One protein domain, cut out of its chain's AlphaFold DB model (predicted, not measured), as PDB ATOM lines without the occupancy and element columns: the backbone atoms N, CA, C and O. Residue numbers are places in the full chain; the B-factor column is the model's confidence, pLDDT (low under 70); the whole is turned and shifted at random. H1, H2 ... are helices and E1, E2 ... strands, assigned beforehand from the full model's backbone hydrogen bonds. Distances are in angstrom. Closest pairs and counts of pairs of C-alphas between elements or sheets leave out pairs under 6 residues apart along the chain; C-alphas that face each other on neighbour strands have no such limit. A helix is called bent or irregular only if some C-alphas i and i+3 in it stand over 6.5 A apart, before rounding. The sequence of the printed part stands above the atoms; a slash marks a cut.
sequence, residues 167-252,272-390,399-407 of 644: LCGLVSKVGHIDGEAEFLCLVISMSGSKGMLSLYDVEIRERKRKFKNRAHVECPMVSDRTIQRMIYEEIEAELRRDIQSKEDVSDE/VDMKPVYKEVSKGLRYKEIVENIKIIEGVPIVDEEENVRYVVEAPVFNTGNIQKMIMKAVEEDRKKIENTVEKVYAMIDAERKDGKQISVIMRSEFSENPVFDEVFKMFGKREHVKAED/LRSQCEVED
ATOM      1  N   LEU A 167     -13.824 -13.984 -37.060       89.56
ATOM      2  CA  LEU A 167     -15.285 -13.986 -37.097       89.56
ATOM      3  C   LEU A 167     -15.875 -14.045 -35.686       89.56
ATOM      4  O   LEU A 167     -16.843 -13.348 -35.394       89.56
ATOM      5  N   CYS A 168     -15.272 -14.826 -34.791       84.12
ATOM      6  CA  CYS A 168     -15.709 -14.906 -33.400       84.12
ATOM      7  C   CYS A 168     -15.669 -13.527 -32.718       84.12
ATOM      8  O   CYS A 168     -16.676 -13.060 -32.176       84.12
ATOM      9  N   GLY A 169     -14.529 -12.838 -32.806       82.81
ATOM     10  CA  GLY A 169     -14.377 -11.493 -32.253       82.81
ATOM     11  C   GLY A 169     -15.408 -10.514 -32.808       82.81
ATOM     12  O   GLY A 169     -16.039  -9.778 -32.046       82.81
ATOM     13  N   LEU A 170     -15.642 -10.566 -34.121       87.81
ATOM     14  CA  LEU A 170     -16.638  -9.745 -34.801       87.81
ATOM     15  C   LEU A 170     -18.062 -10.013 -34.299       87.81
ATOM     16  O   LEU A 170     -18.755  -9.086 -33.880       87.81
ATOM     17  N   VAL A 171     -18.490 -11.277 -34.291       83.12
ATOM     18  CA  VAL A 171     -19.841 -11.694 -33.876       83.12
ATOM     19  C   VAL A 171     -20.130 -11.281 -32.433       83.12
ATOM     20  O   VAL A 171     -21.240 -10.833 -32.123       83.12
ATOM     21  N   SER A 172     -19.146 -11.397 -31.535       79.69
ATOM     22  CA  SER A 172     -19.323 -10.941 -30.154       79.69
ATOM     23  C   SER A 172     -19.565  -9.436 -30.084       79.69
ATOM     24  O   SER A 172     -20.519  -9.001 -29.425       79.69
ATOM     25  N   LYS A 173     -18.772  -8.647 -30.822       80.62
ATOM     26  CA  LYS A 173     -18.895  -7.188 -30.834       80.62
ATOM     27  C   LYS A 173     -20.194  -6.711 -31.452       80.62
ATOM     28  O   LYS A 173     -20.799  -5.817 -30.893       80.62
ATOM     29  N   VAL A 174     -20.695  -7.317 -32.521       78.94
ATOM     30  CA  VAL A 174     -21.937  -6.831 -33.158       78.94
ATOM     31  C   VAL A 174     -23.214  -7.393 -32.527       78.94
ATOM     32  O   VAL A 174     -24.325  -7.004 -32.889       78.94
ATOM     33  N   GLY A 175     -23.082  -8.320 -31.574       68.56
ATOM     34  CA  GLY A 175     -24.219  -9.003 -30.959       68.56
ATOM     35  C   GLY A 175     -25.175  -8.093 -30.180       68.56
ATOM     36  O   GLY A 175     -26.317  -8.487 -29.979       68.56
ATOM     37  N   HIS A 176     -24.730  -6.900 -29.769       69.44
ATOM     38  CA  HIS A 176     -25.531  -5.919 -29.023       69.44
ATOM     39  C   HIS A 176     -26.209  -4.862 -29.914       69.44
ATOM     40  O   HIS A 176     -26.911  -3.994 -29.406       69.44
ATOM     41  N   ILE A 177     -25.974  -4.891 -31.230       75.06
ATOM     42  CA  ILE A 177     -26.606  -3.951 -32.158       75.06
ATOM     43  C   ILE A 177     -28.037  -4.435 -32.412       75.06
ATOM     44  O   ILE A 177     -28.232  -5.500 -33.007       75.06
ATOM     45  N   ASP A 178     -29.013  -3.661 -31.938       68.75
ATOM     46  CA  ASP A 178     -30.450  -3.961 -32.042       68.75
ATOM     47  C   ASP A 178     -31.138  -3.280 -33.243       68.75
ATOM     48  O   ASP A 178     -32.280  -3.613 -33.568       68.75
ATOM     49  N   GLY A 179     -30.454  -2.341 -33.905       75.88
ATOM     50  CA  GLY A 179     -30.942  -1.614 -35.084       75.88
ATOM     51  C   GLY A 179     -30.471  -2.196 -36.420       75.88
ATOM     52  O   GLY A 179     -29.730  -3.178 -36.463       75.88
ATOM     53  N   GLU A 180     -30.891  -1.557 -37.514       84.69
ATOM     54  CA  GLU A 180     -30.367  -1.853 -38.847       84.69
ATOM     55  C   GLU A 180     -29.001  -1.199 -39.039       84.69
ATOM     56  O   GLU A 180     -28.821  -0.014 -38.752       84.69
ATOM     57  N   ALA A 181     -28.032  -1.978 -39.508       85.00
ATOM     58  CA  ALA A 181     -26.677  -1.501 -39.736       85.00
ATOM     59  C   ALA A 181     -26.050  -2.237 -40.917       85.00
ATOM     60  O   ALA A 181     -26.172  -3.455 -41.034       85.00
ATOM     61  N   GLU A 182     -25.341  -1.497 -41.761       88.62
ATOM     62  CA  GLU A 182     -24.534  -2.047 -42.845       88.62
ATOM     63  C   GLU A 182     -23.176  -1.350 -42.831       88.62
ATOM     64  O   GLU A 182     -23.092  -0.125 -42.933       88.62
ATOM     65  N   PHE A 183     -22.110  -2.119 -42.621       88.56
ATOM     66  CA  PHE A 183     -20.764  -1.572 -42.507       88.56
ATOM     67  C   PHE A 183     -19.700  -2.607 -42.852       88.56
ATOM     68  O   PHE A 183     -19.916  -3.817 -42.792       88.56
ATOM     69  N   LEU A 184     -18.516  -2.102 -43.176       89.19
ATOM     70  CA  LEU A 184     -17.326  -2.911 -43.374       89.19
ATOM     71  C   LEU A 184     -16.572  -3.018 -42.043       89.19
ATOM     72  O   LEU A 184     -16.365  -2.016 -41.355       89.19
ATOM     73  N   CYS A 185     -16.142  -4.215 -41.661       92.12
ATOM     74  CA  CYS A 185     -15.342  -4.428 -40.464       92.12
ATOM     75  C   CYS A 185     -13.991  -5.057 -40.797       92.12
ATOM     76  O   CYS A 185     -13.926  -6.143 -41.371       92.12
ATOM     77  N   LEU A 186     -12.911  -4.382 -40.400       92.56
ATOM     78  CA  LEU A 186     -11.567  -4.947 -40.403       92.56
ATOM     79  C   LEU A 186     -11.271  -5.559 -39.032       92.56
ATOM     80  O   LEU A 186     -11.239  -4.858 -38.022       92.56
ATOM     81  N   VAL A 187     -10.996  -6.857 -39.013       92.69
ATOM     82  CA  VAL A 187     -10.579  -7.607 -37.832       92.69
ATOM     83  C   VAL A 187      -9.083  -7.882 -37.905       92.69
ATOM     84  O   VAL A 187      -8.623  -8.645 -38.755       92.69
ATOM     85  N   ILE A 188      -8.322  -7.280 -36.998       91.38
ATOM     86  CA  ILE A 188      -6.876  -7.464 -36.860       91.38
ATOM     87  C   ILE A 188      -6.633  -8.472 -35.733       91.38
ATOM     88  O   ILE A 188      -6.846  -8.163 -34.564       91.38
ATOM     89  N   SER A 189      -6.204  -9.686 -36.067       87.25
ATOM     90  CA  SER A 189      -5.888 -10.739 -35.093       87.25
ATOM     91  C   SER A 189      -4.378 -10.917 -35.007       87.25
ATOM     92  O   SER A 189      -3.764 -11.362 -35.968       87.25
ATOM     93  N   MET A 190      -3.792 -10.560 -33.870       81.00
ATOM     94  CA  MET A 190      -2.355 -10.702 -33.579       81.00
ATOM     95  C   MET A 190      -2.042 -11.924 -32.723       81.00
ATOM     96  O   MET A 190      -0.883 -12.224 -32.437       81.00
ATOM     97  N   SER A 191      -3.093 -12.590 -32.270       68.38
ATOM     98  CA  SER A 191      -3.036 -13.697 -31.347       68.38
ATOM     99  C   SER A 191      -2.473 -14.947 -32.024       68.38
ATOM    100  O   SER A 191      -2.841 -15.315 -33.139       68.38
ATOM    101  N   GLY A 192      -1.571 -15.622 -31.319       63.84
ATOM    102  CA  GLY A 192      -0.877 -16.797 -31.830       63.84
ATOM    103  C   GLY A 192       0.452 -16.463 -32.513       63.84
ATOM    104  O   GLY A 192       1.128 -15.502 -32.138       63.84
ATOM    105  N   SER A 193       0.831 -17.266 -33.512       61.28
ATOM    106  CA  SER A 193       2.164 -17.226 -34.118       61.28
ATOM    107  C   SER A 193       2.266 -16.251 -35.285       61.28
ATOM    108  O   SER A 193       3.361 -15.764 -35.568       61.28
ATOM    109  N   LYS A 194       1.136 -15.921 -35.921       71.56
ATOM    110  CA  LYS A 194       1.046 -15.042 -37.093       71.56
ATOM    111  C   LYS A 194      -0.092 -14.035 -36.946       71.56
ATOM    112  O   LYS A 194      -1.134 -14.353 -36.378       71.56
ATOM    113  N   GLY A 195       0.097 -12.845 -37.515       80.31
ATOM    114  CA  GLY A 195      -0.950 -11.831 -37.620       80.31
ATOM    115  C   GLY A 195      -1.876 -12.078 -38.815       80.31
ATOM    116  O   GLY A 195      -1.432 -12.514 -39.876       80.31
ATOM    117  N   MET A 196      -3.163 -11.766 -38.668       87.31
ATOM    118  CA  MET A 196      -4.176 -11.859 -39.726       87.31
ATOM    119  C   MET A 196      -5.047 -10.608 -39.773       87.31
ATOM    120  O   MET A 196      -5.643 -10.220 -38.770       87.31
ATOM    121  N   LEU A 197      -5.189 -10.025 -40.962       93.31
ATOM    122  CA  LEU A 197      -6.148  -8.964 -41.258       93.31
ATOM    123  C   LEU A 197      -7.315  -9.583 -42.026       93.31
ATOM    124  O   LEU A 197      -7.130 -10.107 -43.122       93.31
ATOM    125  N   SER A 198      -8.508  -9.553 -41.440       94.31
ATOM    126  CA  SER A 198      -9.709 -10.162 -42.020       94.31
ATOM    127  C   SER A 198     -10.772  -9.103 -42.247       94.31
ATOM    128  O   SER A 198     -11.145  -8.397 -41.315       94.31
ATOM    129  N   LEU A 199     -11.240  -8.974 -43.483       94.25
ATOM    130  CA  LEU A 199     -12.198  -7.949 -43.877       94.25
ATOM    131  C   LEU A 199     -13.578  -8.576 -44.080       94.25
ATOM    132  O   LEU A 199     -13.707  -9.515 -44.863       94.25
ATOM    133  N   TYR A 200     -14.594  -8.043 -43.407       93.94
ATOM    134  CA  TYR A 200     -15.969  -8.537 -43.465       93.94
ATOM    135  C   TYR A 200     -16.941  -7.426 -43.850       93.94
ATOM    136  O   TYR A 200     -16.871  -6.343 -43.275       93.94
ATOM    137  N   ASP A 201     -17.894  -7.701 -44.739       93.06
ATOM    138  CA  ASP A 201     -19.147  -6.941 -44.738       93.06
ATOM    139  C   ASP A 201     -20.060  -7.498 -43.649       93.06
ATOM    140  O   ASP A 201     -20.223  -8.716 -43.510       93.06
ATOM    141  N   VAL A 202     -20.672  -6.586 -42.904       91.62
ATOM    142  CA  VAL A 202     -21.651  -6.894 -41.872       91.62
ATOM    143  C   VAL A 202     -22.958  -6.219 -42.235       91.62
ATOM    144  O   VAL A 202     -23.014  -4.998 -42.372       91.62
ATOM    145  N   GLU A 203     -24.011  -7.019 -42.346       92.38
ATOM    146  CA  GLU A 203     -25.378  -6.556 -42.558       92.38
ATOM    147  C   GLU A 203     -26.253  -7.053 -41.404       92.38
ATOM    148  O   GLU A 203     -26.319  -8.249 -41.111       92.38
ATOM    149  N   ILE A 204     -26.921  -6.125 -40.725       89.00
ATOM    150  CA  ILE A 204     -27.854  -6.398 -39.635       89.00
ATOM    151  C   ILE A 204     -29.213  -5.866 -40.066       89.00
ATOM    152  O   ILE A 204     -29.387  -4.656 -40.202       89.00
ATOM    153  N   ARG A 205     -30.172  -6.768 -40.286       89.12
ATOM    154  CA  ARG A 205     -31.558  -6.442 -40.658       89.12
ATOM    155  C   ARG A 205     -32.510  -7.389 -39.951       89.12
ATOM    156  O   ARG A 205     -32.253  -8.586 -39.883       89.12
ATOM    157  N   GLU A 206     -33.598  -6.862 -39.393       80.56
ATOM    158  CA  GLU A 206     -34.660  -7.673 -38.770       80.56
ATOM    159  C   GLU A 206     -34.139  -8.727 -37.759       80.56
ATOM    160  O   GLU A 206     -34.603  -9.866 -37.717       80.56
ATOM    161  N   ARG A 207     -33.136  -8.361 -36.943       77.50
ATOM    162  CA  ARG A 207     -32.414  -9.237 -35.985       77.50
ATOM    163  C   ARG A 207     -31.575 -10.363 -36.607       77.50
ATOM    164  O   ARG A 207     -30.908 -11.081 -35.854       77.50
ATOM    165  N   LYS A 208     -31.567 -10.508 -37.932       86.19
ATOM    166  CA  LYS A 208     -30.630 -11.362 -38.664       86.19
ATOM    167  C   LYS A 208     -29.315 -10.624 -38.872       86.19
ATOM    168  O   LYS A 208     -29.298  -9.409 -39.063       86.19
ATOM    169  N   ARG A 209     -28.215 -11.364 -38.795       88.00
ATOM    170  CA  ARG A 209     -26.854 -10.846 -38.939       88.00
ATOM    171  C   ARG A 209     -26.148 -11.650 -40.011       88.00
ATOM    172  O   ARG A 209     -25.966 -12.854 -39.841       88.00
ATOM    173  N   LYS A 210     -25.773 -10.990 -41.095       94.06
ATOM    174  CA  LYS A 210     -25.030 -11.583 -42.195       94.06
ATOM    175  C   LYS A 210     -23.589 -11.094 -42.152       94.06
ATOM    176  O   LYS A 210     -23.335  -9.894 -42.075       94.06
ATOM    177  N   PHE A 211     -22.665 -12.043 -42.184       95.12
ATOM    178  CA  PHE A 211     -21.227 -11.813 -42.179       95.12
ATOM    179  C   PHE A 211     -20.656 -12.379 -43.467       95.12
ATOM    180  O   PHE A 211     -20.704 -13.588 -43.680       95.12
ATOM    181  N   LYS A 212     -20.111 -11.520 -44.324       96.12
ATOM    182  CA  LYS A 212     -19.485 -11.940 -45.578       96.12
ATOM    183  C   LYS A 212     -18.008 -11.600 -45.549       96.12
ATOM    184  O   LYS A 212     -17.649 -10.423 -45.557       96.12
ATOM    185  N   ASN A 213     -17.153 -12.615 -45.518       94.56
ATOM    186  CA  ASN A 213     -15.720 -12.412 -45.643       94.56
ATOM    187  C   ASN A 213     -15.379 -11.927 -47.060       94.56
ATOM    188  O   ASN A 213     -15.892 -12.429 -48.060       94.56
ATOM    189  N   ARG A 214     -14.502 -10.929 -47.136       91.38
ATOM    190  CA  ARG A 214     -13.936 -10.411 -48.385       91.38
ATOM    191  C   ARG A 214     -12.516 -10.882 -48.603       91.38
ATOM    192  O   ARG A 214     -12.128 -11.148 -49.737       91.38
ATOM    193  N   ALA A 215     -11.736 -10.903 -47.533       92.00
ATOM    194  CA  ALA A 215     -10.353 -11.311 -47.590       92.00
ATOM    195  C   ALA A 215      -9.846 -11.708 -46.209       92.00
ATOM    196  O   ALA A 215     -10.165 -11.075 -45.199       92.00
ATOM    197  N   HIS A 216      -8.943 -12.680 -46.218       91.88
ATOM    198  CA  HIS A 216      -8.004 -12.954 -45.146       91.88
ATOM    199  C   HIS A 216      -6.594 -12.687 -45.664       91.88
ATOM    200  O   HIS A 216      -6.157 -13.294 -46.640       91.88
ATOM    201  N   VAL A 217      -5.880 -11.766 -45.024       91.94
ATOM    202  CA  VAL A 217      -4.523 -11.385 -45.412       91.94
ATOM    203  C   VAL A 217      -3.589 -11.647 -44.241       91.94
ATOM    204  O   VAL A 217      -3.714 -11.028 -43.185       91.94
ATOM    205  N   GLU A 218      -2.660 -12.582 -44.431       87.69
ATOM    206  CA  GLU A 218      -1.583 -12.824 -43.474       87.69
ATOM    207  C   GLU A 218      -0.676 -11.599 -43.400       87.69
ATOM    208  O   GLU A 218      -0.304 -11.020 -44.423       87.69
ATOM    209  N   CYS A 219      -0.321 -11.210 -42.179       82.25
ATOM    210  CA  CYS A 219       0.592 -10.114 -41.935       82.25
ATOM    211  C   CYS A 219       1.881 -10.644 -41.296       82.25
ATOM    212  O   CYS A 219       1.818 -11.228 -40.208       82.25
ATOM    213  N   PRO A 220       3.043 -10.447 -41.944       67.19
ATOM    214  CA  PRO A 220       4.339 -10.968 -41.502       67.19
ATOM    215  C   PRO A 220       4.930 -10.115 -40.367       67.19
ATOM    216  O   PRO A 220       6.039  -9.611 -40.464       67.19
ATOM    217  N   MET A 221       4.142  -9.881 -39.326       70.81
ATOM    218  CA  MET A 221       4.418  -8.938 -38.246       70.81
ATOM    219  C   MET A 221       4.726  -9.644 -36.925       70.81
ATOM    220  O   MET A 221       4.464 -10.839 -36.777       70.81
ATOM    221  N   VAL A 222       5.206  -8.882 -35.937       66.94
ATOM    222  CA  VAL A 222       5.417  -9.358 -34.562       66.94
ATOM    223  C   VAL A 222       4.070  -9.752 -33.939       66.94
ATOM    224  O   VAL A 222       3.229  -8.906 -33.638       66.94
ATOM    225  N   SER A 223       3.857 -11.059 -33.792       72.56
ATOM    226  CA  SER A 223       2.669 -11.667 -33.185       72.56
ATOM    227  C   SER A 223       2.747 -11.692 -31.658       72.56
ATOM    228  O   SER A 223       3.831 -11.535 -31.090       72.56
ATOM    229  N   ASP A 224       1.622 -11.953 -30.983       72.88
ATOM    230  CA  ASP A 224       1.585 -12.092 -29.522       72.88
ATOM    231  C   ASP A 224       2.633 -13.107 -29.044       72.88
ATOM    232  O   ASP A 224       3.416 -12.794 -28.153       72.88
ATOM    233  N   ARG A 225       2.747 -14.271 -29.701       68.81
ATOM    234  CA  ARG A 225       3.763 -15.289 -29.380       68.81
ATOM    235  C   ARG A 225       5.188 -14.749 -29.482       68.81
ATOM    236  O   ARG A 225       6.055 -15.099 -28.685       68.81
ATOM    237  N   THR A 226       5.448 -13.909 -30.479       68.62
ATOM    238  CA  THR A 226       6.774 -13.317 -30.673       68.62
ATOM    239  C   THR A 226       7.113 -12.375 -29.519       68.62
ATOM    240  O   THR A 226       8.208 -12.470 -28.967       68.62
ATOM    241  N   ILE A 227       6.155 -11.542 -29.100       69.12
ATOM    242  CA  ILE A 227       6.296 -10.653 -27.937       69.12
ATOM    243  C   ILE A 227       6.492 -11.470 -26.656       69.12
ATOM    244  O   ILE A 227       7.403 -11.192 -25.881       69.12
ATOM    245  N   GLN A 228       5.680 -12.510 -26.452       66.69
ATOM    246  CA  GLN A 228       5.803 -13.417 -25.310       66.69
ATOM    247  C   GLN A 228       7.199 -14.030 -25.221       66.69
ATOM    248  O   GLN A 228       7.816 -13.995 -24.160       66.69
ATOM    249  N   ARG A 229       7.718 -14.554 -26.339       65.19
ATOM    250  CA  ARG A 229       9.061 -15.139 -26.396       65.19
ATOM    251  C   ARG A 229      10.134 -14.120 -26.013       65.19
ATOM    252  O   ARG A 229      10.980 -14.443 -25.192       65.19
ATOM    253  N   MET A 230      10.060 -12.898 -26.541       67.31
ATOM    254  CA  MET A 230      11.008 -11.829 -26.194       67.31
ATOM    255  C   MET A 230      10.972 -11.482 -24.700       67.31
ATOM    256  O   MET A 230      12.022 -11.279 -24.100       67.31
ATOM    257  N   ILE A 231       9.782 -11.453 -24.086       66.00
ATOM    258  CA  ILE A 231       9.638 -11.236 -22.639       66.00
ATOM    259  C   ILE A 231      10.323 -12.363 -21.857       66.00
ATOM    260  O   ILE A 231      11.080 -12.086 -20.933       66.00
ATOM    261  N   TYR A 232      10.074 -13.625 -22.217       60.88
ATOM    262  CA  TYR A 232      10.682 -14.766 -21.528       60.88
ATOM    263  C   TYR A 232      12.205 -14.799 -21.670       60.88
ATOM    264  O   TYR A 232      12.891 -15.028 -20.677       60.88
ATOM    265  N   GLU A 233      12.726 -14.537 -22.870       62.25
ATOM    266  CA  GLU A 233      14.167 -14.477 -23.138       62.25
ATOM    267  C   GLU A 233      14.850 -13.383 -22.303       62.25
ATOM    268  O   GLU A 233      15.897 -13.637 -21.708       62.25
ATOM    269  N   GLU A 234      14.239 -12.198 -22.195       68.75
ATOM    270  CA  GLU A 234      14.780 -11.115 -21.364       68.75
ATOM    271  C   GLU A 234      14.729 -11.472 -19.877       68.75
ATOM    272  O   GLU A 234      15.712 -11.285 -19.159       68.75
ATOM    273  N   ILE A 235      13.610 -12.039 -19.415       62.44
ATOM    274  CA  ILE A 235      13.471 -12.449 -18.019       62.44
ATOM    275  C   ILE A 235      14.543 -13.478 -17.644       62.44
ATOM    276  O   ILE A 235      15.191 -13.365 -16.600       62.44
ATOM    277  N   GLU A 236      14.746 -14.475 -18.502       59.06
ATOM    278  CA  GLU A 236      15.757 -15.506 -18.307       59.06
ATOM    279  C   GLU A 236      17.176 -14.921 -18.316       59.06
ATOM    280  O   GLU A 236      17.998 -15.282 -17.469       59.06
ATOM    281  N   ALA A 237      17.475 -14.008 -19.243       65.50
ATOM    282  CA  ALA A 237      18.783 -13.369 -19.339       65.50
ATOM    283  C   ALA A 237      19.106 -12.503 -18.109       65.50
ATOM    284  O   ALA A 237      20.238 -12.548 -17.621       65.50
ATOM    285  N   GLU A 238      18.136 -11.738 -17.603       64.75
ATOM    286  CA  GLU A 238      18.310 -10.878 -16.426       64.75
ATOM    287  C   GLU A 238      18.515 -11.712 -15.157       64.75
ATOM    288  O   GLU A 238      19.444 -11.457 -14.393       64.75
ATOM    289  N   LEU A 239      17.714 -12.769 -14.974       61.69
ATOM    290  CA  LEU A 239      17.876 -13.702 -13.857       61.69
ATOM    291  C   LEU A 239      19.240 -14.396 -13.892       61.69
ATOM    292  O   LEU A 239      19.907 -14.487 -12.864       61.69
ATOM    293  N   ARG A 240      19.696 -14.842 -15.070       59.88
ATOM    294  CA  ARG A 240      21.037 -15.431 -15.229       59.88
ATOM    295  C   ARG A 240      22.136 -14.438 -14.841       59.88
ATOM    296  O   ARG A 240      23.079 -14.837 -14.162       59.88
ATOM    297  N   ARG A 241      22.017 -13.167 -15.244       64.88
ATOM    298  CA  ARG A 241      22.982 -12.109 -14.899       64.88
ATOM    299  C   ARG A 241      22.995 -11.797 -13.399       64.88
ATOM    300  O   ARG A 241      24.078 -11.670 -12.836       64.88
ATOM    301  N   ASP A 242      21.830 -11.710 -12.759       59.47
ATOM    302  CA  ASP A 242      21.716 -11.426 -11.320       59.47
ATOM    303  C   ASP A 242      22.230 -12.578 -10.442       59.47
ATOM    304  O   ASP A 242      22.838 -12.354  -9.399       59.47
ATOM    305  N   ILE A 243      22.049 -13.826 -10.881       56.06
ATOM    306  CA  ILE A 243      22.630 -14.992 -10.199       56.06
ATOM    307  C   ILE A 243      24.161 -14.970 -10.307       56.06
ATOM    308  O   ILE A 243      24.850 -15.222  -9.324       56.06
ATOM    309  N   GLN A 244      24.701 -14.636 -11.483       56.09
ATOM    310  CA  GLN A 244      26.148 -14.610 -11.730       56.09
ATOM    311  C   GLN A 244      26.893 -13.487 -10.990       56.09
ATOM    312  O   GLN A 244      28.102 -13.595 -10.800       56.09
ATOM    313  N   SER A 245      26.216 -12.401 -10.606       54.59
ATOM    314  CA  SER A 245      26.844 -11.224  -9.987       54.59
ATOM    315  C   SER A 245      26.964 -11.299  -8.460       54.59
ATOM    316  O   SER A 245      27.620 -10.445  -7.861       54.59
ATOM    317  N   LYS A 246      26.352 -12.297  -7.811       58.19
ATOM    318  CA  LYS A 246      26.345 -12.425  -6.348       58.19
ATOM    319  C   LYS A 246      27.564 -13.213  -5.865       58.19
ATOM    320  O   LYS A 246      27.618 -14.430  -5.998       58.19
ATOM    321  N   GLU A 247      28.520 -12.505  -5.255       42.47
ATOM    322  CA  GLU A 247      29.809 -13.040  -4.769       42.47
ATOM    323  C   GLU A 247      29.683 -14.185  -3.737       42.47
ATOM    324  O   GLU A 247      30.593 -15.004  -3.613       42.47
ATOM    325  N   ASP A 248      28.554 -14.282  -3.023       42.59
ATOM    326  CA  ASP A 248      28.277 -15.328  -2.023       42.59
ATOM    327  C   ASP A 248      27.510 -16.545  -2.562       42.59
ATOM    328  O   ASP A 248      27.261 -17.499  -1.822       42.59
ATOM    329  N   VAL A 249      27.176 -16.544  -3.853       42.28
ATOM    330  CA  VAL A 249      26.565 -17.675  -4.559       42.28
ATOM    331  C   VAL A 249      27.679 -18.411  -5.298       42.28
ATOM    332  O   VAL A 249      27.855 -18.267  -6.504       42.28
ATOM    333  N   SER A 250      28.501 -19.154  -4.554       39.19
ATOM    334  CA  SER A 250      29.429 -20.119  -5.151       39.19
ATOM    335  C   SER A 250      28.770 -21.493  -5.195       39.19
ATOM    336  O   SER A 250      27.992 -21.823  -4.301       39.19
ATOM    337  N   ASP A 251      29.150 -22.329  -6.163       37.38
ATOM    338  CA  ASP A 251      28.722 -23.738  -6.232       37.38
ATOM    339  C   ASP A 251      29.068 -24.556  -4.960       37.38
ATOM    340  O   ASP A 251      28.663 -25.710  -4.823       37.38
ATOM    341  N   GLU A 252      29.805 -23.968  -4.010       35.44
ATOM    342  CA  GLU A 252      30.308 -24.599  -2.790       35.44
ATOM    343  C   GLU A 252      29.714 -24.018  -1.482       35.44
ATOM    344  O   GLU A 252      29.932 -24.600  -0.413       35.44
ATOM    345  N   VAL A 272      10.828 -21.790  -9.448       39.53
ATOM    346  CA  VAL A 272      10.385 -20.384  -9.406       39.53
ATOM    347  C   VAL A 272       9.222 -20.257 -10.388       39.53
ATOM    348  O   VAL A 272       9.403 -20.447 -11.593       39.53
ATOM    349  N   ASP A 273       8.016 -19.992  -9.884       42.50
ATOM    350  CA  ASP A 273       6.872 -19.722 -10.750       42.50
ATOM    351  C   ASP A 273       7.086 -18.375 -11.452       42.50
ATOM    352  O   ASP A 273       7.017 -17.308 -10.847       42.50
ATOM    353  N   MET A 274       7.363 -18.433 -12.753       48.09
ATOM    354  CA  MET A 274       7.592 -17.260 -13.596       48.09
ATOM    355  C   MET A 274       6.289 -16.565 -14.015       48.09
ATOM    356  O   MET A 274       6.331 -15.477 -14.596       48.09
ATOM    357  N   LYS A 275       5.117 -17.160 -13.744       48.75
ATOM    358  CA  LYS A 275       3.816 -16.614 -14.167       48.75
ATOM    359  C   LYS A 275       3.499 -15.252 -13.546       48.75
ATOM    360  O   LYS A 275       3.055 -14.385 -14.301       48.75
ATOM    361  N   PRO A 276       3.715 -15.001 -12.238       50.66
ATOM    362  CA  PRO A 276       3.482 -13.680 -11.654       50.66
ATOM    363  C   PRO A 276       4.390 -12.615 -12.280       50.66
ATOM    364  O   PRO A 276       3.911 -11.542 -12.637       50.66
ATOM    365  N   VAL A 277       5.666 -12.950 -12.510       53.62
ATOM    366  CA  VAL A 277       6.660 -12.068 -13.147       53.62
ATOM    367  C   VAL A 277       6.225 -11.684 -14.556       53.62
ATOM    368  O   VAL A 277       6.089 -10.505 -14.886       53.62
ATOM    369  N   TYR A 278       5.926 -12.690 -15.374       56.31
ATOM    370  CA  TYR A 278       5.442 -12.504 -16.734       56.31
ATOM    371  C   TYR A 278       4.135 -11.696 -16.778       56.31
ATOM    372  O   TYR A 278       3.971 -10.830 -17.642       56.31
ATOM    373  N   LYS A 279       3.206 -11.938 -15.844       59.38
ATOM    374  CA  LYS A 279       1.920 -11.234 -15.772       59.38
ATOM    375  C   LYS A 279       2.101  -9.745 -15.488       59.38
ATOM    376  O   LYS A 279       1.414  -8.939 -16.113       59.38
ATOM    377  N   GLU A 280       3.006  -9.377 -14.586       60.47
ATOM    378  CA  GLU A 280       3.287  -7.970 -14.285       60.47
ATOM    379  C   GLU A 280       4.011  -7.271 -15.441       60.47
ATOM    380  O   GLU A 280       3.556  -6.214 -15.881       60.47
ATOM    381  N   VAL A 281       5.038  -7.894 -16.035       62.94
ATOM    382  CA  VAL A 281       5.703  -7.364 -17.245       62.94
ATOM    383  C   VAL A 281       4.707  -7.158 -18.386       62.94
ATOM    384  O   VAL A 281       4.647  -6.083 -18.986       62.94
ATOM    385  N   SER A 282       3.856  -8.151 -18.638       64.75
ATOM    386  CA  SER A 282       2.820  -8.073 -19.671       64.75
ATOM    387  C   SER A 282       1.807  -6.957 -19.407       64.75
ATOM    388  O   SER A 282       1.366  -6.310 -20.354       64.75
ATOM    389  N   LYS A 283       1.446  -6.689 -18.143       68.38
ATOM    390  CA  LYS A 283       0.596  -5.540 -17.794       68.38
ATOM    391  C   LYS A 283       1.295  -4.218 -18.093       68.38
ATOM    392  O   LYS A 283       0.680  -3.368 -18.727       68.38
ATOM    393  N   GLY A 284       2.552  -4.041 -17.683       68.62
ATOM    394  CA  GLY A 284       3.275  -2.788 -17.940       68.62
ATOM    395  C   GLY A 284       3.453  -2.484 -19.425       68.62
ATOM    396  O   GLY A 284       3.368  -1.328 -19.818       68.62
ATOM    397  N   LEU A 285       3.599  -3.517 -20.262       71.00
ATOM    398  CA  LEU A 285       3.672  -3.370 -21.720       71.00
ATOM    399  C   LEU A 285       2.325  -3.043 -22.391       71.00
ATOM    400  O   LEU A 285       2.317  -2.676 -23.565       71.00
ATOM    401  N   ARG A 286       1.183  -3.189 -21.703       65.19
ATOM    402  CA  ARG A 286      -0.140  -2.831 -22.257       65.19
ATOM    403  C   ARG A 286      -0.434  -1.334 -22.169       65.19
ATOM    404  O   ARG A 286      -1.149  -0.824 -23.017       65.19
ATOM    405  N   TYR A 287       0.083  -0.627 -21.167       61.47
ATOM    406  CA  TYR A 287      -0.311   0.761 -20.908       61.47
ATOM    407  C   TYR A 287       0.611   1.773 -21.609       61.47
ATOM    408  O   TYR A 287       1.828   1.614 -21.635       61.47
ATOM    409  N   LYS A 288       0.020   2.844 -22.170       50.62
ATOM    410  CA  LYS A 288       0.738   3.924 -22.887       50.62
ATOM    411  C   LYS A 288       1.783   4.642 -22.036       50.62
ATOM    412  O   LYS A 288       2.789   5.104 -22.566       50.62
ATOM    413  N   GLU A 289       1.532   4.746 -20.738       52.66
ATOM    414  CA  GLU A 289       2.512   5.182 -19.751       52.66
ATOM    415  C   GLU A 289       3.297   3.944 -19.335       52.66
ATOM    416  O   GLU A 289       2.929   3.238 -18.397       52.66
ATOM    417  N   ILE A 290       4.336   3.630 -20.109       52.62
ATOM    418  CA  ILE A 290       5.248   2.535 -19.792       52.62
ATOM    419  C   ILE A 290       5.755   2.774 -18.370       52.62
ATOM    420  O   ILE A 290       6.443   3.761 -18.104       52.62
ATOM    421  N   VAL A 291       5.431   1.870 -17.447       55.09
ATOM    422  CA  VAL A 291       6.114   1.815 -16.155       55.09
ATOM    423  C   VAL A 291       7.530   1.347 -16.468       55.09
ATOM    424  O   VAL A 291       7.741   0.146 -16.613       55.09
ATOM    425  N   GLU A 292       8.467   2.288 -16.658       55.03
ATOM    426  CA  GLU A 292       9.824   2.024 -17.183       55.03
ATOM    427  C   GLU A 292      10.522   0.871 -16.460       55.03
ATOM    428  O   GLU A 292      11.266   0.105 -17.072       55.03
ATOM    429  N   ASN A 293      10.234   0.729 -15.168       56.06
ATOM    430  CA  ASN A 293      10.783  -0.299 -14.310       56.06
ATOM    431  C   ASN A 293       9.667  -0.915 -13.469       56.06
ATOM    432  O   ASN A 293       9.064  -0.235 -12.637       56.06
ATOM    433  N   ILE A 294       9.415  -2.208 -13.653       54.44
ATOM    434  CA  ILE A 294       8.516  -2.949 -12.771       54.44
ATOM    435  C   ILE A 294       9.374  -3.584 -11.689       54.44
ATOM    436  O   ILE A 294      10.139  -4.515 -11.951       54.44
ATOM    437  N   LYS A 295       9.239  -3.069 -10.463       48.62
ATOM    438  CA  LYS A 295       9.761  -3.745  -9.277       48.62
ATOM    439  C   LYS A 295       8.755  -4.812  -8.861       48.62
ATOM    440  O   LYS A 295       7.625  -4.493  -8.501       48.62
ATOM    441  N   ILE A 296       9.169  -6.069  -8.907       48.62
ATOM    442  CA  ILE A 296       8.380  -7.184  -8.386       48.62
ATOM    443  C   ILE A 296       8.778  -7.332  -6.916       48.62
ATOM    444  O   ILE A 296       9.922  -7.663  -6.619       48.62
ATOM    445  N   ILE A 297       7.872  -6.973  -6.001       38.66
ATOM    446  CA  ILE A 297       8.155  -6.875  -4.562       38.66
ATOM    447  C   ILE A 297       7.807  -8.189  -3.839       38.66
ATOM    448  O   ILE A 297       6.687  -8.676  -3.952       38.66
ATOM    449  N   GLU A 298       8.814  -8.670  -3.099       34.66
ATOM    450  CA  GLU A 298       8.864  -9.578  -1.935       34.66
ATOM    451  C   GLU A 298       8.168 -10.950  -2.000       34.66
ATOM    452  O   GLU A 298       6.955 -11.090  -1.862       34.66
ATOM    453  N   GLY A 299       8.995 -12.001  -2.051       34.09
ATOM    454  CA  GLY A 299       8.639 -13.289  -1.464       34.09
ATOM    455  C   GLY A 299       8.690 -13.185   0.063       34.09
ATOM    456  O   GLY A 299       9.692 -12.756   0.629       34.09
ATOM    457  N   VAL A 300       7.591 -13.556   0.717       31.94
ATOM    458  CA  VAL A 300       7.469 -13.652   2.180       31.94
ATOM    459  C   VAL A 300       8.457 -14.710   2.702       31.94
ATOM    460  O   VAL A 300       8.611 -15.745   2.049       31.94
ATOM    461  N   PRO A 301       9.116 -14.507   3.860       34.12
ATOM    462  CA  PRO A 301       9.920 -15.551   4.491       34.12
ATOM    463  C   PRO A 301       9.056 -16.785   4.774       34.12
ATOM    464  O   PRO A 301       8.073 -16.702   5.510       34.12
ATOM    465  N   ILE A 302       9.428 -17.931   4.204       35.66
ATOM    466  CA  ILE A 302       8.875 -19.226   4.603       35.66
ATOM    467  C   ILE A 302       9.906 -19.863   5.524       35.66
ATOM    468  O   ILE A 302      10.968 -20.296   5.082       35.66
ATOM    469  N   VAL A 303       9.592 -19.850   6.814       32.09
ATOM    470  CA  VAL A 303      10.290 -20.633   7.830       32.09
ATOM    471  C   VAL A 303       9.645 -22.017   7.781       32.09
ATOM    472  O   VAL A 303       8.427 -22.113   7.936       32.09
ATOM    473  N   ASP A 304      10.410 -23.067   7.472       36.28
ATOM    474  CA  ASP A 304       9.895 -24.427   7.656       36.28
ATOM    475  C   ASP A 304       9.778 -24.748   9.155       36.28
ATOM    476  O   ASP A 304      10.275 -24.008  10.005       36.28
ATOM    477  N   GLU A 305       9.080 -25.832   9.500       35.41
ATOM    478  CA  GLU A 305       8.849 -26.236  10.898       35.41
ATOM    479  C   GLU A 305      10.156 -26.495  11.691       35.41
ATOM    480  O   GLU A 305      10.103 -26.688  12.904       35.41
ATOM    481  N   GLU A 306      11.325 -26.448  11.032       39.66
ATOM    482  CA  GLU A 306      12.665 -26.677  11.585       39.66
ATOM    483  C   GLU A 306      13.536 -25.398  11.695       39.66
ATOM    484  O   GLU A 306      14.736 -25.500  11.940       39.66
ATOM    485  N   GLU A 307      12.967 -24.191  11.549       34.50
ATOM    486  CA  GLU A 307      13.664 -22.886  11.667       34.50
ATOM    487  C   GLU A 307      14.772 -22.609  10.619       34.50
ATOM    488  O   GLU A 307      15.562 -21.670  10.773       34.50
ATOM    489  N   ASN A 308      14.826 -23.346   9.504       36.41
ATOM    490  CA  ASN A 308      15.820 -23.087   8.458       36.41
ATOM    491  C   ASN A 308      15.426 -21.866   7.601       36.41
ATOM    492  O   ASN A 308      14.500 -21.918   6.789       36.41
ATOM    493  N   VAL A 309      16.152 -20.751   7.748       38.06
ATOM    494  CA  VAL A 309      15.939 -19.525   6.956       38.06
ATOM    495  C   VAL A 309      16.472 -19.721   5.533       38.06
ATOM    496  O   VAL A 309      17.680 -19.716   5.304       38.06
ATOM    497  N   ARG A 310      15.571 -19.863   4.553       41.44
ATOM    498  CA  ARG A 310      15.918 -19.946   3.123       41.44
ATOM    499  C   ARG A 310      15.912 -18.548   2.496       41.44
ATOM    500  O   ARG A 310      14.889 -17.865   2.514       41.44
ATOM    501  N   TYR A 311      17.041 -18.115   1.931       36.41
ATOM    502  CA  TYR A 311      17.144 -16.834   1.224       36.41
ATOM    503  C   TYR A 311      16.355 -16.872  -0.095       36.41
ATOM    504  O   TYR A 311      16.684 -17.621  -1.012       36.41
ATOM    505  N   VAL A 312      15.325 -16.030  -0.201       40.75
ATOM    506  CA  VAL A 312      14.625 -15.747  -1.460       40.75
ATOM    507  C   VAL A 312      15.390 -14.645  -2.190       40.75
ATOM    508  O   VAL A 312      15.649 -13.579  -1.637       40.75
ATOM    509  N   VAL A 313      15.763 -14.902  -3.441       38.22
ATOM    510  CA  VAL A 313      16.379 -13.909  -4.325       38.22
ATOM    511  C   VAL A 313      15.377 -12.785  -4.598       38.22
ATOM    512  O   VAL A 313      14.305 -13.044  -5.143       38.22
ATOM    513  N   GLU A 314      15.712 -11.544  -4.217       39.94
ATOM    514  CA  GLU A 314      14.954 -10.356  -4.639       39.94
ATOM    515  C   GLU A 314      14.886 -10.370  -6.174       39.94
ATOM    516  O   GLU A 314      15.918 -10.454  -6.840       39.94
ATOM    517  N   ALA A 315      13.674 -10.380  -6.736       47.28
ATOM    518  CA  ALA A 315      13.501 -10.453  -8.179       47.28
ATOM    519  C   ALA A 315      14.140  -9.216  -8.840       47.28
ATOM    520  O   ALA A 315      13.926  -8.096  -8.359       47.28
ATOM    521  N   PRO A 316      14.900  -9.383  -9.940       52.19
ATOM    522  CA  PRO A 316      15.531  -8.264 -10.618       52.19
ATOM    523  C   PRO A 316      14.482  -7.254 -11.098       52.19
ATOM    524  O   PRO A 316      13.341  -7.597 -11.421       52.19
ATOM    525  N   VAL A 317      14.870  -5.979 -11.138       60.34
ATOM    526  CA  VAL A 317      14.030  -4.921 -11.702       60.34
ATOM    527  C   VAL A 317      13.978  -5.111 -13.213       60.34
ATOM    528  O   VAL A 317      14.984  -4.940 -13.899       60.34
ATOM    529  N   PHE A 318      12.802  -5.441 -13.742       64.88
ATOM    530  CA  PHE A 318      12.627  -5.606 -15.181       64.88
ATOM    531  C   PHE A 318      12.390  -4.251 -15.844       64.88
ATOM    532  O   PHE A 318      11.411  -3.554 -15.547       64.88
ATOM    533  N   ASN A 319      13.282  -3.896 -16.772       69.56
ATOM    534  CA  ASN A 319      13.169  -2.685 -17.573       69.56
ATOM    535  C   ASN A 319      12.238  -2.937 -18.767       69.56
ATOM    536  O   ASN A 319      12.645  -3.443 -19.818       69.56
ATOM    537  N   THR A 320      10.970  -2.569 -18.613       72.69
ATOM    538  CA  THR A 320       9.960  -2.714 -19.673       72.69
ATOM    539  C   THR A 320      10.293  -1.860 -20.898       72.69
ATOM    540  O   THR A 320       9.932  -2.227 -22.014       72.69
ATOM    541  N   GLY A 321      11.035  -0.761 -20.720       75.38
ATOM    542  CA  GLY A 321      11.532   0.077 -21.807       75.38
ATOM    543  C   GLY A 321      12.522  -0.653 -22.720       75.38
ATOM    544  O   GLY A 321      12.484  -0.466 -23.936       75.38
ATOM    545  N   ASN A 322      13.379  -1.519 -22.174       78.62
ATOM    546  CA  ASN A 322      14.282  -2.356 -22.969       78.62
ATOM    547  C   ASN A 322      13.507  -3.415 -23.756       78.62
ATOM    548  O   ASN A 322      13.718  -3.541 -24.963       78.62
ATOM    549  N   ILE A 323      12.544  -4.085 -23.117       77.00
ATOM    550  CA  ILE A 323      11.663  -5.048 -23.794       77.00
ATOM    551  C   ILE A 323      10.877  -4.356 -24.916       77.00
ATOM    552  O   ILE A 323      10.820  -4.857 -26.039       77.00
ATOM    553  N   GLN A 324      10.350  -3.152 -24.672       81.69
ATOM    554  CA  GLN A 324       9.668  -2.370 -25.702       81.69
ATOM    555  C   GLN A 324      10.606  -2.026 -26.868       81.69
ATOM    556  O   GLN A 324      10.202  -2.153 -28.022       81.69
ATOM    557  N   LYS A 325      11.865  -1.643 -26.614       85.06
ATOM    558  CA  LYS A 325      12.856  -1.403 -27.685       85.06
ATOM    559  C   LYS A 325      13.126  -2.660 -28.512       85.06
ATOM    560  O   LYS A 325      13.266  -2.547 -29.728       85.06
ATOM    561  N   MET A 326      13.181  -3.837 -27.886       83.94
ATOM    562  CA  MET A 326      13.338  -5.113 -28.596       83.94
ATOM    563  C   MET A 326      12.141  -5.398 -29.508       83.94
ATOM    564  O   MET A 326      12.334  -5.709 -30.683       83.94
ATOM    565  N   ILE A 327      10.918  -5.208 -29.001       84.12
ATOM    566  CA  ILE A 327       9.679  -5.360 -29.780       84.12
ATOM    567  C   ILE A 327       9.668  -4.384 -30.965       84.12
ATOM    568  O   ILE A 327       9.423  -4.792 -32.099       84.12
ATOM    569  N   MET A 328       9.984  -3.106 -30.725       86.69
ATOM    570  CA  MET A 328      10.053  -2.078 -31.770       86.69
ATOM    571  C   MET A 328      11.089  -2.419 -32.843       86.69
ATOM    572  O   MET A 328      10.810  -2.279 -34.031       86.69
ATOM    573  N   LYS A 329      12.272  -2.899 -32.442       88.50
ATOM    574  CA  LYS A 329      13.317  -3.317 -33.380       88.50
ATOM    575  C   LYS A 329      12.835  -4.458 -34.278       88.50
ATOM    576  O   LYS A 329      13.032  -4.388 -35.486       88.50
ATOM    577  N   ALA A 330      12.166  -5.459 -33.710       84.19
ATOM    578  CA  ALA A 330      11.616  -6.571 -34.482       84.19
ATOM    579  C   ALA A 330      10.525  -6.121 -35.470       84.19
ATOM    580  O   ALA A 330      10.445  -6.634 -36.582       84.19
ATOM    581  N   VAL A 331       9.709  -5.127 -35.103       85.81
ATOM    582  CA  VAL A 331       8.745  -4.519 -36.034       85.81
ATOM    583  C   VAL A 331       9.445  -3.733 -37.146       85.81
ATOM    584  O   VAL A 331       9.024  -3.824 -38.298       85.81
ATOM    585  N   GLU A 332      10.517  -2.999 -36.837       86.88
ATOM    586  CA  GLU A 332      11.277  -2.237 -37.837       86.88
ATOM    587  C   GLU A 332      11.959  -3.158 -38.866       86.88
ATOM    588  O   GLU A 332      11.976  -2.848 -40.057       86.88
ATOM    589  N   GLU A 333      12.461  -4.319 -38.435       86.25
ATOM    590  CA  GLU A 333      13.089  -5.323 -39.310       86.25
ATOM    591  C   GLU A 333      12.136  -5.830 -40.412       86.25
ATOM    592  O   GLU A 333      12.561  -6.027 -41.555       86.25
ATOM    593  N   ASP A 334      10.838  -5.959 -40.116       84.69
ATOM    594  CA  ASP A 334       9.803  -6.374 -41.076       84.69
ATOM    595  C   ASP A 334       8.938  -5.217 -41.611       84.69
ATOM    596  O   ASP A 334       8.009  -5.438 -42.401       84.69
ATOM    597  N   ARG A 335       9.266  -3.967 -41.262       86.50
ATOM    598  CA  ARG A 335       8.443  -2.774 -41.521       86.50
ATOM    599  C   ARG A 335       7.920  -2.683 -42.942       86.50
ATOM    600  O   ARG A 335       6.729  -2.490 -43.151       86.50
ATOM    601  N   LYS A 336       8.790  -2.873 -43.931       87.12
ATOM    602  CA  LYS A 336       8.424  -2.737 -45.347       87.12
ATOM    603  C   LYS A 336       7.347  -3.745 -45.766       87.12
ATOM    604  O   LYS A 336       6.468  -3.424 -46.561       87.12
ATOM    605  N   LYS A 337       7.397  -4.973 -45.238       87.56
ATOM    606  CA  LYS A 337       6.382  -6.004 -45.518       87.56
ATOM    607  C   LYS A 337       5.070  -5.693 -44.801       87.56
ATOM    608  O   LYS A 337       3.998  -5.917 -45.369       87.56
ATOM    609  N   ILE A 338       5.163  -5.177 -43.576       86.50
ATOM    610  CA  ILE A 338       4.014  -4.739 -42.781       86.50
ATOM    611  C   ILE A 338       3.298  -3.590 -43.498       86.50
ATOM    612  O   ILE A 338       2.108  -3.713 -43.778       86.50
ATOM    613  N   GLU A 339       4.026  -2.537 -43.875       88.31
ATOM    614  CA  GLU A 339       3.509  -1.376 -44.610       88.31
ATOM    615  C   GLU A 339       2.826  -1.811 -45.911       88.31
ATOM    616  O   GLU A 339       1.654  -1.501 -46.103       88.31
ATOM    617  N   ASN A 340       3.473  -2.646 -46.733       89.81
ATOM    618  CA  ASN A 340       2.864  -3.178 -47.959       89.81
ATOM    619  C   ASN A 340       1.546  -3.937 -47.697       89.81
ATOM    620  O   ASN A 340       0.601  -3.857 -48.482       89.81
ATOM    621  N   THR A 341       1.478  -4.706 -46.605       90.44
ATOM    622  CA  THR A 341       0.277  -5.476 -46.243       90.44
ATOM    623  C   THR A 341      -0.848  -4.554 -45.777       90.44
ATOM    624  O   THR A 341      -1.993  -4.705 -46.208       90.44
ATOM    625  N   VAL A 342      -0.516  -3.580 -44.928       89.31
ATOM    626  CA  VAL A 342      -1.443  -2.558 -44.429       89.31
ATOM    627  C   VAL A 342      -1.980  -1.722 -45.587       89.31
ATOM    628  O   VAL A 342      -3.193  -1.576 -45.692       89.31
ATOM    629  N   GLU A 343      -1.122  -1.258 -46.497       90.50
ATOM    630  CA  GLU A 343      -1.511  -0.499 -47.690       90.50
ATOM    631  C   GLU A 343      -2.426  -1.306 -48.613       90.50
ATOM    632  O   GLU A 343      -3.435  -0.784 -49.087       90.50
ATOM    633  N   LYS A 344      -2.132  -2.595 -48.827       90.75
ATOM    634  CA  LYS A 344      -2.984  -3.483 -49.632       90.75
ATOM    635  C   LYS A 344      -4.397  -3.585 -49.056       90.75
ATOM    636  O   LYS A 344      -5.367  -3.473 -49.803       90.75
ATOM    637  N   VAL A 345      -4.525  -3.801 -47.746       90.75
ATOM    638  CA  VAL A 345      -5.836  -3.883 -47.077       90.75
ATOM    639  C   VAL A 345      -6.514  -2.514 -47.041       90.75
ATOM    640  O   VAL A 345      -7.711  -2.410 -47.290       90.75
ATOM    641  N   TYR A 346      -5.750  -1.450 -46.802       88.25
ATOM    642  CA  TYR A 346      -6.257  -0.085 -46.808       88.25
ATOM    643  C   TYR A 346      -6.813   0.306 -48.181       88.25
ATOM    644  O   TYR A 346      -7.891   0.879 -48.248       88.25
ATOM    645  N   ALA A 347      -6.162  -0.085 -49.280       87.62
ATOM    646  CA  ALA A 347      -6.665   0.141 -50.633       87.62
ATOM    647  C   ALA A 347      -8.003  -0.574 -50.902       87.62
ATOM    648  O   ALA A 347      -8.870  -0.001 -51.562       87.62
ATOM    649  N   MET A 348      -8.199  -1.790 -50.365       87.81
ATOM    650  CA  MET A 348      -9.493  -2.492 -50.435       87.81
ATOM    651  C   MET A 348     -10.585  -1.718 -49.687       87.81
ATOM    652  O   MET A 348     -11.707  -1.604 -50.166       87.81
ATOM    653  N   ILE A 349     -10.243  -1.156 -48.527       86.19
ATOM    654  CA  ILE A 349     -11.153  -0.378 -47.683       86.19
ATOM    655  C   ILE A 349     -11.483   0.988 -48.310       86.19
ATOM    656  O   ILE A 349     -12.638   1.411 -48.309       86.19
ATOM    657  N   ASP A 350     -10.489   1.694 -48.847       81.38
ATOM    658  CA  ASP A 350     -10.642   3.045 -49.397       81.38
ATOM    659  C   ASP A 350     -11.459   3.071 -50.694       81.38
ATOM    660  O   ASP A 350     -12.130   4.068 -50.972       81.38
ATOM    661  N   ALA A 351     -11.440   1.987 -51.477       77.50
ATOM    662  CA  ALA A 351     -12.353   1.822 -52.605       77.50
ATOM    663  C   ALA A 351     -13.818   1.862 -52.135       77.50
ATOM    664  O   ALA A 351     -14.617   2.611 -52.685       77.50
ATOM    665  N   GLU A 352     -14.132   1.159 -51.048       73.69
ATOM    666  CA  GLU A 352     -15.483   1.069 -50.479       73.69
ATOM    667  C   GLU A 352     -15.891   2.337 -49.705       73.69
ATOM    668  O   GLU A 352     -17.067   2.705 -49.677       73.69
ATOM    669  N   ARG A 353     -14.934   3.063 -49.104       68.75
ATOM    670  CA  ARG A 353     -15.209   4.380 -48.489       68.75
ATOM    671  C   ARG A 353     -15.767   5.378 -49.486       68.75
ATOM    672  O   ARG A 353     -16.607   6.195 -49.115       68.75
ATOM    673  N   LYS A 354     -15.279   5.343 -50.729       66.31
ATOM    674  CA  LYS A 354     -15.747   6.242 -51.793       66.31
ATOM    675  C   LYS A 354     -17.213   5.993 -52.148       66.31
ATOM    676  O   LYS A 354     -17.882   6.937 -52.558       66.31
ATOM    677  N   ASP A 355     -17.713   4.792 -51.868       65.50
ATOM    678  CA  ASP A 355     -19.119   4.411 -52.019       65.50
ATOM    679  C   ASP A 355     -19.955   4.685 -50.749       65.50
ATOM    680  O   ASP A 355     -21.123   4.314 -50.667       65.50
ATOM    681  N   GLY A 356     -19.380   5.372 -49.751       65.62
ATOM    682  CA  GLY A 356     -20.089   5.849 -48.560       65.62
ATOM    683  C   GLY A 356     -20.228   4.837 -47.420       65.62
ATOM    684  O   GLY A 356     -20.914   5.135 -46.442       65.62
ATOM    685  N   LYS A 357     -19.581   3.663 -47.493       71.44
ATOM    686  CA  LYS A 357     -19.642   2.659 -46.416       71.44
ATOM    687  C   LYS A 357     -18.862   3.092 -45.171       71.44
ATOM    688  O   LYS A 357     -17.699   3.498 -45.242       71.44
ATOM    689  N   GLN A 358     -19.486   2.933 -44.003       79.50
ATOM    690  CA  GLN A 358     -18.822   3.104 -42.710       79.50
ATOM    691  C   GLN A 358     -17.864   1.934 -42.446       79.50
ATOM    692  O   GLN A 358     -18.181   0.787 -42.761       79.50
ATOM    693  N   ILE A 359     -16.704   2.219 -41.845       83.69
ATOM    694  CA  ILE A 359     -15.722   1.196 -41.461       83.69
ATOM    695  C   ILE A 359     -15.521   1.177 -39.959       83.69
ATOM    696  O   ILE A 359     -15.253   2.213 -39.348       83.69
ATOM    697  N   SER A 360     -15.594  -0.025 -39.398       87.69
ATOM    698  CA  SER A 360     -15.200  -0.326 -38.029       87.69
ATOM    699  C   SER A 360     -13.937  -1.180 -38.028       87.69
ATOM    700  O   SER A 360     -13.748  -2.027 -38.901       87.69
ATOM    701  N   VAL A 361     -13.058  -0.965 -37.055       89.94
ATOM    702  CA  VAL A 361     -11.808  -1.717 -36.931       89.94
ATOM    703  C   VAL A 361     -11.744  -2.306 -35.537       89.94
ATOM    704  O   VAL A 361     -11.783  -1.577 -34.546       89.94
ATOM    705  N   ILE A 362     -11.627  -3.626 -35.466       90.88
ATOM    706  CA  ILE A 362     -11.484  -4.354 -34.212       90.88
ATOM    707  C   ILE A 362     -10.135  -5.068 -34.180       90.88
ATOM    708  O   ILE A 362      -9.624  -5.512 -35.207       90.88
ATOM    709  N   MET A 363      -9.554  -5.187 -32.992       88.50
ATOM    710  CA  MET A 363      -8.242  -5.782 -32.792       88.50
ATOM    711  C   MET A 363      -8.253  -6.794 -31.649       88.50
ATOM    712  O   MET A 363      -8.667  -6.476 -30.532       88.50
ATOM    713  N   ARG A 364      -7.728  -7.991 -31.908       84.56
ATOM    714  CA  ARG A 364      -7.472  -9.038 -30.917       84.56
ATOM    715  C   ARG A 364      -5.965  -9.188 -30.705       84.56
ATOM    716  O   ARG A 364      -5.248  -9.550 -31.631       84.56
ATOM    717  N   SER A 365      -5.511  -8.919 -29.483       81.56
ATOM    718  CA  SER A 365      -4.140  -9.160 -29.010       81.56
ATOM    719  C   SER A 365      -4.142  -9.303 -27.486       81.56
ATOM    720  O   SER A 365      -4.957  -8.683 -26.797       81.56
ATOM    721  N   GLU A 366      -3.258 -10.124 -26.935       72.00
ATOM    722  CA  GLU A 366      -2.945 -10.152 -25.501       72.00
ATOM    723  C   GLU A 366      -2.161  -8.923 -25.035       72.00
ATOM    724  O   GLU A 366      -2.155  -8.625 -23.844       72.00
ATOM    725  N   PHE A 367      -1.564  -8.180 -25.960       74.94
ATOM    726  CA  PHE A 367      -0.894  -6.902 -25.734       74.94
ATOM    727  C   PHE A 367      -1.703  -5.759 -26.358       74.94
ATOM    728  O   PHE A 367      -1.144  -4.766 -26.821       74.94
ATOM    729  N   SER A 368      -3.037  -5.899 -26.399       71.69
ATOM    730  CA  SER A 368      -3.934  -4.809 -26.791       71.69
ATOM    731  C   SER A 368      -3.567  -3.546 -26.015       71.69
ATOM    732  O   SER A 368      -3.350  -3.644 -24.811       71.69
ATOM    733  N   GLU A 369      -3.531  -2.403 -26.704       76.50
ATOM    734  CA  GLU A 369      -3.094  -1.091 -26.188       76.50
ATOM    735  C   GLU A 369      -1.571  -0.858 -26.160       76.50
ATOM    736  O   GLU A 369      -1.149   0.279 -25.935       76.50
ATOM    737  N   ASN A 370      -0.740  -1.857 -26.504       81.31
ATOM    738  CA  ASN A 370       0.695  -1.619 -26.682       81.31
ATOM    739  C   ASN A 370       0.939  -0.547 -27.775       81.31
ATOM    740  O   ASN A 370       0.392  -0.670 -28.882       81.31
ATOM    741  N   PRO A 371       1.791   0.467 -27.514       79.12
ATOM    742  CA  PRO A 371       2.074   1.550 -28.458       79.12
ATOM    743  C   PRO A 371       2.554   1.097 -29.844       79.12
ATOM    744  O   PRO A 371       2.296   1.788 -30.829       79.12
ATOM    745  N   VAL A 372       3.198  -0.072 -29.950       83.44
ATOM    746  CA  VAL A 372       3.678  -0.605 -31.233       83.44
ATOM    747  C   VAL A 372       2.535  -0.826 -32.221       83.44
ATOM    748  O   VAL A 372       2.661  -0.543 -33.411       83.44
ATOM    749  N   PHE A 373       1.378  -1.277 -31.735       84.69
ATOM    750  CA  PHE A 373       0.216  -1.505 -32.585       84.69
ATOM    751  C   PHE A 373      -0.434  -0.194 -33.013       84.69
ATOM    752  O   PHE A 373      -0.971  -0.111 -34.119       84.69
ATOM    753  N   ASP A 374      -0.352   0.841 -32.174       82.44
ATOM    754  CA  ASP A 374      -0.790   2.180 -32.549       82.44
ATOM    755  C   ASP A 374       0.051   2.750 -33.692       82.44
ATOM    756  O   ASP A 374      -0.511   3.346 -34.613       82.44
ATOM    757  N   GLU A 375       1.361   2.510 -33.676       83.44
ATOM    758  CA  GLU A 375       2.272   2.922 -34.741       83.44
ATOM    759  C   GLU A 375       2.043   2.139 -36.041       83.44
ATOM    760  O   GLU A 375       1.855   2.746 -37.101       83.44
ATOM    761  N   VAL A 376       1.995   0.807 -35.956       86.00
ATOM    762  CA  VAL A 376       1.835  -0.088 -37.114       86.00
ATOM    763  C   VAL A 376       0.493   0.128 -37.812       86.00
ATOM    764  O   VAL A 376       0.423   0.210 -39.038       86.00
ATOM    765  N   PHE A 377      -0.588   0.258 -37.043       87.38
ATOM    766  CA  PHE A 377      -1.944   0.323 -37.585       87.38
ATOM    767  C   PHE A 377      -2.512   1.740 -37.656       87.38
ATOM    768  O   PHE A 377      -3.713   1.898 -37.887       87.38
ATOM    769  N   LYS A 378      -1.683   2.779 -37.493       86.00
ATOM    770  CA  LYS A 378      -2.108   4.192 -37.460       86.00
ATOM    771  C   LYS A 378      -3.068   4.593 -38.589       86.00
ATOM    772  O   LYS A 378      -3.987   5.371 -38.348       86.00
ATOM    773  N   MET A 379      -2.911   4.019 -39.786       84.44
ATOM    774  CA  MET A 379      -3.762   4.289 -40.958       84.44
ATOM    775  C   MET A 379      -5.239   3.922 -40.749       84.44
ATOM    776  O   MET A 379      -6.123   4.516 -41.362       84.44
ATOM    777  N   PHE A 380      -5.530   2.969 -39.865       83.12
ATOM    778  CA  PHE A 380      -6.885   2.479 -39.616       83.12
ATOM    779  C   PHE A 380      -7.652   3.288 -38.555       83.12
ATOM    780  O   PHE A 380      -8.819   3.006 -38.300       83.12
ATOM    781  N   GLY A 381      -7.039   4.319 -37.960       79.44
ATOM    782  CA  GLY A 381      -7.694   5.182 -36.974       79.44
ATOM    783  C   GLY A 381      -7.962   4.483 -35.637       79.44
ATOM    784  O   GLY A 381      -7.128   3.721 -35.148       79.44
ATOM    785  N   LYS A 382      -9.110   4.780 -35.013       81.50
ATOM    786  CA  LYS A 382      -9.501   4.196 -33.720       81.50
ATOM    787  C   LYS A 382      -9.857   2.717 -33.897       81.50
ATOM    788  O   LYS A 382     -10.667   2.376 -34.752       81.50
ATOM    789  N   ARG A 383      -9.280   1.866 -33.047       86.94
ATOM    790  CA  ARG A 383      -9.521   0.419 -33.008       86.94
ATOM    791  C   ARG A 383     -10.242   0.058 -31.717       86.94
ATOM    792  O   ARG A 383      -9.863   0.539 -30.652       86.94
ATOM    793  N   GLU A 384     -11.256  -0.790 -31.799       86.44
ATOM    794  CA  GLU A 384     -11.852  -1.410 -30.616       86.44
ATOM    795  C   GLU A 384     -11.136  -2.716 -30.276       86.44
ATOM    796  O   GLU A 384     -10.729  -3.462 -31.163       86.44
ATOM    797  N   HIS A 385     -11.000  -3.028 -28.989       84.38
ATOM    798  CA  HIS A 385     -10.299  -4.233 -28.557       84.38
ATOM    799  C   HIS A 385     -11.260  -5.385 -28.255       84.38
ATOM    800  O   HIS A 385     -12.263  -5.244 -27.545       84.38
ATOM    801  N   VAL A 386     -10.924  -6.549 -28.802       78.44
ATOM    802  CA  VAL A 386     -11.583  -7.831 -28.565       78.44
ATOM    803  C   VAL A 386     -10.796  -8.563 -27.484       78.44
ATOM    804  O   VAL A 386      -9.573  -8.724 -27.586       78.44
ATOM    805  N   LYS A 387     -11.486  -8.999 -26.433       72.31
ATOM    806  CA  LYS A 387     -10.878  -9.808 -25.374       72.31
ATOM    807  C   LYS A 387     -10.977 -11.290 -25.711       72.31
ATOM    808  O   LYS A 387     -11.685 -11.689 -26.628       72.31
ATOM    809  N   ALA A 388     -10.267 -12.118 -24.962       66.44
ATOM    810  CA  ALA A 388     -10.347 -13.562 -25.128       66.44
ATOM    811  C   ALA A 388     -11.782 -14.092 -24.925       66.44
ATOM    812  O   ALA A 388     -12.266 -14.881 -25.726       66.44
ATOM    813  N   GLU A 389     -12.505 -13.568 -23.930       65.88
ATOM    814  CA  GLU A 389     -13.892 -13.961 -23.634       65.88
ATOM    815  C   GLU A 389     -14.845 -13.629 -24.794       65.88
ATOM    816  O   GLU A 389     -15.844 -14.315 -25.003       65.88
ATOM    817  N   ASP A 390     -14.541 -12.579 -25.564       69.38
ATOM    818  CA  ASP A 390     -15.327 -12.215 -26.741       69.38
ATOM    819  C   ASP A 390     -15.206 -13.283 -27.839       69.38
ATOM    820  O   ASP A 390     -16.171 -13.528 -28.557       69.38
ATOM    821  N   LEU A 399     -23.315 -19.751 -34.127       68.69
ATOM    822  CA  LEU A 399     -24.084 -20.977 -34.370       68.69
ATOM    823  C   LEU A 399     -25.603 -20.781 -34.259       68.69
ATOM    824  O   LEU A 399     -26.372 -21.686 -34.601       68.69
ATOM    825  N   ARG A 400     -26.056 -19.617 -33.772       68.62
ATOM    826  CA  ARG A 400     -27.483 -19.288 -33.679       68.62
ATOM    827  C   ARG A 400     -28.082 -19.166 -35.078       68.62
ATOM    828  O   ARG A 400     -27.468 -18.604 -35.975       68.62
ATOM    829  N   SER A 401     -29.341 -19.574 -35.232       60.03
ATOM    830  CA  SER A 401     -30.091 -19.497 -36.501       60.03
ATOM    831  C   SER A 401     -30.258 -18.081 -37.073       60.03
ATOM    832  O   SER A 401     -30.671 -17.923 -38.216       60.03
ATOM    833  N   GLN A 402     -29.962 -17.049 -36.281       76.38
ATOM    834  CA  GLN A 402     -30.031 -15.642 -36.679       76.38
ATOM    835  C   GLN A 402     -28.755 -15.148 -37.379       76.38
ATOM    836  O   GLN A 402     -28.740 -14.014 -37.855       76.38
ATOM    837  N   CYS A 403     -27.697 -15.959 -37.412       81.44
ATOM    838  CA  CYS A 403     -26.425 -15.628 -38.043       81.44
ATOM    839  C   CYS A 403     -26.299 -16.362 -39.384       81.44
ATOM    840  O   CYS A 403     -26.473 -17.577 -39.453       81.44
ATOM    841  N   GLU A 404     -25.969 -15.624 -40.439       90.31
ATOM    842  CA  GLU A 404     -25.618 -16.152 -41.755       90.31
ATOM    843  C   GLU A 404     -24.157 -15.801 -42.036       90.31
ATOM    844  O   GLU A 404     -23.755 -14.644 -41.907       90.31
ATOM    845  N   VAL A 405     -23.348 -16.802 -42.376       92.06
ATOM    846  CA  VAL A 405     -21.905 -16.639 -42.563       92.06
ATOM    847  C   VAL A 405     -21.522 -17.100 -43.961       92.06
ATOM    848  O   VAL A 405     -21.722 -18.258 -44.316       92.06
ATOM    849  N   GLU A 406     -20.936 -16.190 -44.729       94.94
ATOM    850  CA  GLU A 406     -20.249 -16.457 -45.990       94.94
ATOM    851  C   GLU A 406     -18.744 -16.261 -45.761       94.94
ATOM    852  O   GLU A 406     -18.199 -15.184 -45.996       94.94
ATOM    853  N   ASP A 407     -18.076 -17.290 -45.244       93.31
ATOM    854  CA  ASP A 407     -16.638 -17.299 -44.965       93.31
ATOM    855  C   ASP A 407     -16.082 -18.693 -45.294       93.31
ATOM    856  O   ASP A 407     -16.562 -19.689 -44.757       93.31
TER     857      ASP A 407
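This is residues 167 to 252, 272 to 390 and 399 to 407 of the 644 residues of an uncharacterized protein of Ordospora colligata OC4 (UniProt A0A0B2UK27). A twisted sheet of six strands curls round the short helix H1 on one face, and H4b, the second arm of a bent helix, packs along the opposite face. Beyond one end of the sheet, H2, H3 and the first arm, H4a, make a loose second part, from which two stretches stick out: residues 244 to 252, of which 244 belongs to H2, and residues 303 to 308 of the long loop of residues 285 to 319. The printed part has 214 residues with five named helices and six named strands, in the order H1 E1 E2 E3 H2 H3 H4 E4 H5 E5 E6, and its class is mixed, helices and strands. The sheet is mixed, in the order E5 E4 E1 E2 E3 E6. The whole is loose, with a radius of gyration of the C-alphas of 22.6 A, and elongated, spanning 74 by 42 by 27 A.

E1, residues 181 to 189, E2, residues 195 to 205, and E3, residues 208 to 219, form a meander, each strand the antiparallel neighbour of the one before. In the hairpin of E1 and E2, N 185 and O 200 are 2.8 A apart, within hydrogen-bond range; in the hairpin of E2 and E3, N 201 and O 212 are 2.9 A apart. E4, residues 358 to 364, is parallel to E1, with N 186 and O 360 at 2.9 A. The edge strand E5, residues 384 to 386, is parallel to E4, with N 386 and O 363 at 2.8 A. The other edge strand, E6, residues 403 to 406, is parallel to E3, with N 404 and O 209 at 2.8 A. H1, residues 167 to 174, is on the sheet, which curls round it; the closest C-alphas of H1 and E5 are those of Gly 169 and Val 386, 5.9 A apart. H4, residues 320 to 353, was assigned as one helix by its hydrogen bonds but is bent, with C-alphas 333 and 336 8.1 A apart; its arms H4a, residues 320 to 333, and H4b, residues 336 to 353, are about perpendicular at 78 degrees. H4b is on the opposite face from H1, at a height over the sheet of 8.7 A, over E1 and E2 and along the strands, at 3 degrees to E1 on the local plane. H5, residues 371 to 376, is not on the sheet; E4, H5 and E5 form a strand-helix-strand unit, two parallel neighbour strands with a helix between, and its crossover is right-handed. H5 and H4a are close but not clearly touching, with the C-alphas of Val 372 and Met 328 closest at 6.6 A. H2, residues 224 to 244, touches H4a with residues 227 to 234 alone, at a steep tilt of 48 degrees, opposite ways; the C-alphas of Ile 227 and Ile 327 are closest, 6.5 A apart. H3, residues 275 to 284, only just touches H2, with 3 pairs of C-alphas within 8 A, the closest being those of Tyr 278 and Ile 231 at 7.4 A. Every O i to N i+4 pair is within hydrogen-bond range in H1, H2, H3, H4a and H5, and 13 of 14 are in H4b.

H1 begins at C-alpha 167, (-15.285, -13.986, -37.097). From first to last C-alpha, E1 is 23.2 A long, E2 31.2 A, E3 31.4 A and E4 20.4 A. E1 bends by 53 degrees at residue 184, and E3 by 54 degrees at residue 214. H2 is 30.4 A long and ends at C-alpha 244, (26.148, -14.610, -11.730); H4a is 20.1 A and H4b 24.9 A long. E6 ends at C-alpha 406, (-20.249, -16.457, -45.990).

The two C-alphas farthest apart are those of Glu 306 and Asp 355, at 77.6 A. Residues 253 to 271 and 391 to 398 are not printed; the gaps between C-alphas are 21.4 A from 252 to 272 and 14.5 A from 390 to 399. The link from H3 to H4, residues 285 to 319, is long, and its residues 293 to 294 pair antiparallel with residues 318 to 319. The mean pLDDT of the printed part is 71.8, and 93 residues are under 70, among them 225 to 252, 272 to 284 and 286 to 319.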